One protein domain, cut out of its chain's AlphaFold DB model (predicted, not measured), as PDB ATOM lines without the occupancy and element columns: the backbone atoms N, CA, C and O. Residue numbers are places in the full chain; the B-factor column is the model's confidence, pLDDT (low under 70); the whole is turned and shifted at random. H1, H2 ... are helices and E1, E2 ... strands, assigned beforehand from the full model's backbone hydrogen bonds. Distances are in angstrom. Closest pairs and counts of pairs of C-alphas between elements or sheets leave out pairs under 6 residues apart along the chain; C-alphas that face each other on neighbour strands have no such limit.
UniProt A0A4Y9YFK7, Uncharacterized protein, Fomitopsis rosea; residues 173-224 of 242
ATOM      1  N   PRO A 173      46.235 -49.333  24.208       68.19
ATOM      2  CA  PRO A 173      47.184 -49.637  25.265       68.19
ATOM      3  C   PRO A 173      46.993 -48.710  26.482       68.19
ATOM      4  O   PRO A 173      46.527 -47.576  26.334       68.19
ATOM      5  N   PRO A 174      47.421 -49.125  27.693       64.38
ATOM      6  CA  PRO A 174      47.254 -48.347  28.927       64.38
ATOM      7  C   PRO A 174      47.891 -46.949  28.922       64.38
ATOM      8  O   PRO A 174      47.630 -46.172  29.843       64.38
ATOM      9  N   SER A 175      48.744 -46.653  27.936       67.19
ATOM     10  CA  SER A 175      49.382 -45.360  27.681       67.19
ATOM     11  C   SER A 175      48.451 -44.336  27.019       67.19
ATOM     12  O   SER A 175      48.682 -43.139  27.165       67.19
ATOM     13  N   GLN A 176      47.381 -44.771  26.345       67.12
ATOM     14  CA  GLN A 176      46.453 -43.919  25.595       67.12
ATOM     15  C   GLN A 176      45.102 -43.804  26.324       67.12
ATOM     16  O   GLN A 176      44.059 -44.247  25.850       67.12
ATOM     17  N   ARG A 177      45.130 -43.233  27.540       66.94
ATOM     18  CA  ARG A 177      43.944 -43.068  28.416       66.94
ATOM     19  C   ARG A 177      43.074 -41.859  28.077       66.94
ATOM     20  O   ARG A 177      42.093 -41.591  28.767       66.94
ATOM     21  N   ASP A 178      43.449 -41.106  27.052       75.62
ATOM     22  CA  ASP A 178      42.707 -39.952  26.565       75.62
ATOM     23  C   ASP A 178      41.553 -40.351  25.641       75.62
ATOM     24  O   ASP A 178      40.774 -39.478  25.270       75.62
ATOM     25  N   ILE A 179      41.404 -41.637  25.291       77.00
ATOM     26  CA  ILE A 179      40.319 -42.155  24.447       77.00
ATOM     27  C   ILE A 179      39.545 -43.258  25.185       77.00
ATOM     28  O   ILE A 179      40.135 -44.204  25.695       77.00
ATOM     29  N   ALA A 180      38.212 -43.177  25.189       75.25
ATOM     30  CA  ALA A 180      37.325 -44.227  25.692       75.25
ATOM     31  C   ALA A 180      36.313 -44.645  24.623       75.25
ATOM     32  O   ALA A 180      35.760 -43.803  23.912       75.25
ATOM     33  N   LEU A 181      36.042 -45.949  24.528       76.38
ATOM     34  CA  LEU A 181      35.105 -46.515  23.555       76.38
ATOM     35  C   LEU A 181      33.791 -46.944  24.199       76.38
ATOM     36  O   LEU A 181      33.764 -47.832  25.051       76.38
ATOM     37  N   ARG A 182      32.676 -46.377  23.737       76.06
ATOM     38  CA  ARG A 182      31.335 -46.811  24.133       76.06
ATOM     39  C   ARG A 182      30.661 -47.570  23.008       76.06
ATOM     40  O   ARG A 182      30.588 -47.088  21.882       76.06
ATOM     41  N   ILE A 183      30.096 -48.725  23.337       79.25
ATOM     42  CA  ILE A 183      29.310 -49.529  22.403       79.25
ATOM     43  C   ILE A 183      27.826 -49.278  22.675       79.25
ATOM     44  O   ILE A 183      27.360 -49.429  23.806       79.25
ATOM     45  N   ALA A 184      27.079 -48.922  21.636       79.81
ATOM     46  CA  ALA A 184      25.630 -48.795  21.666       79.81
ATOM     47  C   ALA A 184      25.006 -49.777  20.673       79.81
ATOM     48  O   ALA A 184      25.401 -49.840  19.512       79.81
ATOM     49  N   SER A 185      24.008 -50.535  21.119       82.25
ATOM     50  CA  SER A 185      23.254 -51.459  20.271       82.25
ATOM     51  C   SER A 185      21.784 -51.073  20.262       82.25
ATOM     52  O   SER A 185      21.197 -50.880  21.328       82.25
ATOM     53  N   ARG A 186      21.170 -51.025  19.082       82.31
ATOM     54  CA  ARG A 186      19.727 -50.827  18.933       82.31
ATOM     55  C   ARG A 186      19.158 -51.911  18.041       82.31
ATOM     56  O   ARG A 186      19.699 -52.180  16.976       82.31
ATOM     57  N   VAL A 187      18.048 -52.498  18.458       85.44
ATOM     58  CA  VAL A 187      17.321 -53.483  17.661       85.44
ATOM     59  C   VAL A 187      15.919 -52.959  17.390       85.44
ATOM     60  O   VAL A 187      15.295 -52.343  18.252       85.44
ATOM     61  N   HIS A 188      15.450 -53.147  16.163       83.31
ATOM     62  CA  HIS A 188      14.137 -52.734  15.696       83.31
ATOM     63  C   HIS A 188      13.286 -53.962  15.354       83.31
ATOM     64  O   HIS A 188      13.818 -55.005  14.964       83.31
ATOM     65  N   GLN A 189      11.963 -53.827  15.496       82.75
ATOM     66  CA  GLN A 189      10.990 -54.921  15.354       82.75
ATOM     67  C   GLN A 189      11.278 -56.090  16.309       82.75
ATOM     68  O   GLN A 189      11.362 -57.249  15.908       82.75
ATOM     69  N   SER A 190      11.470 -55.756  17.585       77.50
ATOM     70  CA  SER A 190      11.577 -56.731  18.667       77.50
ATOM     71  C   SER A 190      10.200 -57.272  19.028       77.50
ATOM     72  O   SER A 190       9.300 -56.495  19.341       77.50
ATOM     73  N   VAL A 191      10.069 -58.596  19.093       72.00
ATOM     74  CA  VAL A 191       8.888 -59.272  19.634       72.00
ATOM     75  C   VAL A 191       9.319 -59.940  20.939       72.00
ATOM     76  O   VAL A 191      10.180 -60.814  20.940       72.00
ATOM     77  N   ASN A 192       8.780 -59.481  22.070       77.25
ATOM     78  CA  ASN A 192       9.016 -59.992  23.433       77.25
ATOM     79  C   ASN A 192      10.425 -59.812  24.040       77.25
ATOM     80  O   ASN A 192      10.550 -59.853  25.264       77.25
ATOM     81  N   ASN A 193      11.483 -59.597  23.250       76.62
ATOM     82  CA  ASN A 193      12.846 -59.425  23.764       76.62
ATOM     83  C   ASN A 193      13.570 -58.230  23.119       76.62
ATOM     84  O   ASN A 193      13.976 -58.342  21.964       76.62
ATOM     85  N   PRO A 194      13.880 -57.153  23.872       76.56
ATOM     86  CA  PRO A 194      14.474 -55.927  23.322       76.56
ATOM     87  C   PRO A 194      15.871 -56.115  22.705       76.56
ATOM     88  O   PRO A 194      16.411 -55.195  22.097       76.56
ATOM     89  N   ARG A 195      16.486 -57.291  22.873       76.19
ATOM     90  CA  ARG A 195      17.792 -57.643  22.299       76.19
ATOM     91  C   ARG A 195      17.705 -58.398  20.975       76.19
ATOM     92  O   ARG A 195      18.748 -58.748  20.426       76.19
ATOM     93  N   GLN A 196      16.503 -58.683  20.490       82.44
ATOM     94  CA  GLN A 196      16.250 -59.491  19.301       82.44
ATOM     95  C   GLN A 196      15.272 -58.775  18.371       82.44
ATOM     96  O   GLN A 196      14.394 -58.065  18.841       82.44
ATOM     97  N   GLY A 197      15.423 -58.919  17.056       85.19
ATOM     98  CA  GLY A 197      14.513 -58.298  16.091       85.19
ATOM     99  C   GLY A 197      14.974 -58.448  14.649       85.19
ATOM    100  O   GLY A 197      15.972 -59.115  14.374       85.19
ATOM    101  N   ARG A 198      14.242 -57.843  13.709       85.69
ATOM    102  CA  ARG A 198      14.508 -57.998  12.265       85.69
ATOM    103  C   ARG A 198      15.712 -57.182  11.795       85.69
ATOM    104  O   ARG A 198      16.431 -57.605  10.895       85.69
ATOM    105  N   VAL A 199      15.942 -56.024  12.417       84.56
ATOM    106  CA  VAL A 199      17.052 -55.119  12.085       84.56
ATOM    107  C   VAL A 199      17.802 -54.755  13.360       84.56
ATOM    108  O   VAL A 199      17.205 -54.249  14.305       84.56
ATOM    109  N   GLY A 200      19.110 -54.996  13.384       83.44
ATOM    110  CA  GLY A 200      20.000 -54.602  14.474       83.44
ATOM    111  C   GLY A 200      21.059 -53.623  13.982       83.44
ATOM    112  O   GLY A 200      21.606 -53.802  12.898       83.44
ATOM    113  N   ASN A 201      21.346 -52.606  14.788       83.50
ATOM    114  CA  ASN A 201      22.425 -51.651  14.584       83.50
ATOM    115  C   ASN A 201      23.377 -51.693  15.789       83.50
ATOM    116  O   ASN A 201      22.932 -51.783  16.938       83.50
ATOM    117  N   LEU A 202      24.674 -51.626  15.512       82.81
ATOM    118  CA  LEU A 202      25.743 -51.556  16.493       82.81
ATOM    119  C   LEU A 202      26.628 -50.360  16.139       82.81
ATOM    120  O   LEU A 202      27.203 -50.312  15.056       82.81
ATOM    121  N   ALA A 203      26.726 -49.403  17.054       84.25
ATOM    122  CA  ALA A 203      27.545 -48.209  16.912       84.25
ATOM    123  C   ALA A 203      28.638 -48.202  17.982       84.25
ATOM    124  O   ALA A 203      28.380 -48.506  19.149       84.25
ATOM    125  N   VAL A 204      29.853 -47.838  17.579       82.12
ATOM    126  CA  VAL A 204      30.987 -47.613  18.479       82.12
ATOM    127  C   VAL A 204      31.287 -46.122  18.464       82.12
ATOM    128  O   VAL A 204      31.468 -45.531  17.403       82.12
ATOM    129  N   LEU A 205      31.301 -45.514  19.645       83.19
ATOM    130  CA  LEU A 205      31.589 -44.103  19.854       83.19
ATOM    131  C   LEU A 205      32.930 -43.986  20.571       83.19
ATOM    132  O   LEU A 205      33.087 -44.530  21.662       83.19
ATOM    133  N   ALA A 206      33.875 -43.268  19.971       81.75
ATOM    134  CA  ALA A 206      35.144 -42.932  20.599       81.75
ATOM    135  C   ALA A 206      35.066 -41.520  21.187       81.75
ATOM    136  O   ALA A 206      34.860 -40.550  20.459       81.75
ATOM    137  N   LEU A 207      35.218 -41.405  22.504       82.12
ATOM    138  CA  LEU A 207      35.300 -40.128  23.201       82.12
ATOM    139  C   LEU A 207      36.765 -39.833  23.509       82.12
ATOM    140  O   LEU A 207      37.389 -40.596  24.241       82.12
ATOM    141  N   LYS A 208      37.289 -38.725  22.978       84.44
ATOM    142  CA  LYS A 208      38.647 -38.255  23.257       84.44
ATOM    143  C   LYS A 208      38.610 -37.056  24.204       84.44
ATOM    144  O   LYS A 208      37.991 -36.048  23.876       84.44
ATOM    145  N   SER A 209      39.259 -37.147  25.362       82.38
ATOM    146  CA  SER A 209      39.411 -36.032  26.301       82.38
ATOM    147  C   SER A 209      40.700 -36.156  27.125       82.38
ATOM    148  O   SER A 209      41.002 -37.231  27.637       82.38
ATOM    149  N   PRO A 210      41.445 -35.057  27.345       79.12
ATOM    150  CA  PRO A 210      42.633 -35.065  28.201       79.12
ATOM    151  C   PRO A 210      42.310 -35.289  29.690       79.12
ATOM    152  O   PRO A 210      43.183 -35.680  30.455       79.12
ATOM    153  N   GLN A 211      41.060 -35.065  30.114       76.00
ATOM    154  CA  GLN A 211      40.595 -35.279  31.493       76.00
ATOM    155  C   GLN A 211      39.721 -36.531  31.635       76.00
ATOM    156  O   GLN A 211      39.053 -36.718  32.649       76.00
ATOM    157  N   LEU A 212      39.703 -37.399  30.621       73.25
ATOM    158  CA  LEU A 212      38.795 -38.540  30.558       73.25
ATOM    159  C   LEU A 212      38.915 -39.464  31.774       73.25
ATOM    160  O   LEU A 212      37.898 -39.843  32.345       73.25
ATOM    161  N   ALA A 213      40.145 -39.743  32.213       66.31
ATOM    162  CA  ALA A 213      40.427 -40.559  33.395       66.31
ATOM    163  C   ALA A 213      39.913 -39.941  34.711       66.31
ATOM    164  O   ALA A 213      39.662 -40.670  35.664       66.31
ATOM    165  N   ASN A 214      39.743 -38.615  34.760       68.31
ATOM    166  CA  ASN A 214      39.241 -37.900  35.937       68.31
ATOM    167  C   ASN A 214      37.707 -37.784  35.929       68.31
ATOM    168  O   ASN A 214      37.093 -37.712  36.989       68.31
ATOM    169  N   ILE A 215      37.093 -37.745  34.740       68.12
ATOM    170  CA  ILE A 215      35.644 -37.560  34.555       68.12
ATOM    171  C   ILE A 215      34.911 -38.905  34.560       68.12
ATOM    172  O   ILE A 215      33.826 -39.035  35.128       68.12
ATOM    173  N   LEU A 216      35.485 -39.920  33.916       65.38
ATOM    174  CA  LEU A 216      34.923 -41.261  33.872       65.38
ATOM    175  C   LEU A 216      35.546 -42.086  34.995       65.38
ATOM    176  O   LEU A 216      36.620 -42.660  34.838       65.38
ATOM    177  N   GLY A 217      34.840 -42.187  36.122       58.38
ATOM    178  CA  GLY A 217      35.127 -43.244  37.087       58.38
ATOM    179  C   GLY A 217      35.089 -44.612  36.379       58.38
ATOM    180  O   GLY A 217      34.245 -44.805  35.496       58.38
ATOM    181  N   PRO A 218      35.967 -45.566  36.743       55.03
ATOM    182  CA  PRO A 218      36.175 -46.815  35.999       55.03
ATOM    183  C   PRO A 218      34.895 -47.634  35.756       55.03
ATOM    184  O   PRO A 218      34.808 -48.368  34.773       55.03
ATOM    185  N   GLU A 219      33.866 -47.478  36.594       50.72
ATOM    186  CA  GLU A 219      32.606 -48.214  36.460       50.72
ATOM    187  C   GLU A 219      31.521 -47.492  35.640       50.72
ATOM    188  O   GLU A 219      30.745 -48.148  34.940       50.72
ATOM    189  N   ALA A 220      31.476 -46.154  35.645       50.00
ATOM    190  CA  ALA A 220      30.350 -45.378  35.105       50.00
ATOM    191  C   ALA A 220      30.198 -45.492  33.576       50.00
ATOM    192  O   ALA A 220      29.090 -45.446  33.035       50.00
ATOM    193  N   PHE A 221      31.305 -45.696  32.864       51.66
ATOM    194  CA  PHE A 221      31.302 -45.802  31.405       51.66
ATOM    195  C   PHE A 221      30.906 -47.197  30.891       51.66
ATOM    196  O   PHE A 221      30.458 -47.352  29.753       51.66
ATOM    197  N   SER A 222      31.005 -48.217  31.748       48.72
ATOM    198  CA  SER A 222      30.654 -49.610  31.436       48.72
ATOM    199  C   SER A 222      29.148 -49.915  31.547       48.72
ATOM    200  O   SER A 222      28.699 -51.004  31.158       48.72
ATOM    201  N   GLY A 223      28.386 -48.954  32.084       46.56
ATOM    202  CA  GLY A 223      26.973 -49.058  32.424       46.56
ATOM    203  C   GLY A 223      25.994 -48.795  31.273       46.56
ATOM    204  O   GLY A 223      26.284 -48.140  30.264       46.56
ATOM    205  N   ARG A 224      24.785 -49.332  31.460       40.59
ATOM    206  CA  ARG A 224      23.641 -49.285  30.537       40.59
ATOM    207  C   ARG A 224      23.225 -47.825  30.251       40.59
ATOM    208  O   ARG A 224      23.127 -47.052  31.197       40.59
TER     209      ARG A 224
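Overview. This is residues 173 to 224 of the 242 residues of an uncharacterized protein of Fomitopsis rosea (UniProt A0A4Y9YFK7). One long, narrow hairpin of two antiparallel strands, E1 and E2, makes the length of this rod-like domain, with a loop of ten residues joining them at one end. At the other end is the short helix H1, after which residues 216 to 224 fold back in the direction of the loop end with no named element. The printed part has 52 residues, with two named strands and then one named helix along the chain; the sheet has the order E1 - E2. The class is mostly strand, though under half of the residues are in named elements. The whole is only just extended, close to loose, with a radius of gyration of the C-alphas of 14.9 A and spans of 42 by 16 by 15 A.

Arrangement. E1, residues 179 to 188, and E2, residues 199 to 208, form a hairpin; they are antiparallel, with 163 degrees between their directions. C-alphas 179 and 208 face each other at 4.4 A, and C-alphas 188 and 199 at 5.2 A. N 182 and O 205 are within hydrogen-bond range at 2.8 A, as are N 201 and O 186 at 2.8 A. The closest C-alphas of E1 and H1, residues 212 to 215, are those of Ile 179 and Leu 212, 7.3 A apart. H1 is too short for any O i to N i+4 pair; its one O i to N i+3 pair is within range.

Along the chain. E1 begins at C-alpha 179, (40.319, -42.155, 24.447), and is 29.6 A long. E2, also 29.6 A, ends at C-alpha 208, (38.647, -38.255, 23.257). H1 ends at C-alpha 215, (35.644, -37.560, 34.555).

Size, cuts and confidence. The two C-alphas farthest apart, those of Ser 175 and Val 191, are 43.6 A apart. The printed part has no cut. The link from E1 to E2 is short and that from E2 to H1 tight. The mean pLDDT of the printed part is 73.3; residues 173 to 177 and 213 to 224 are under 70.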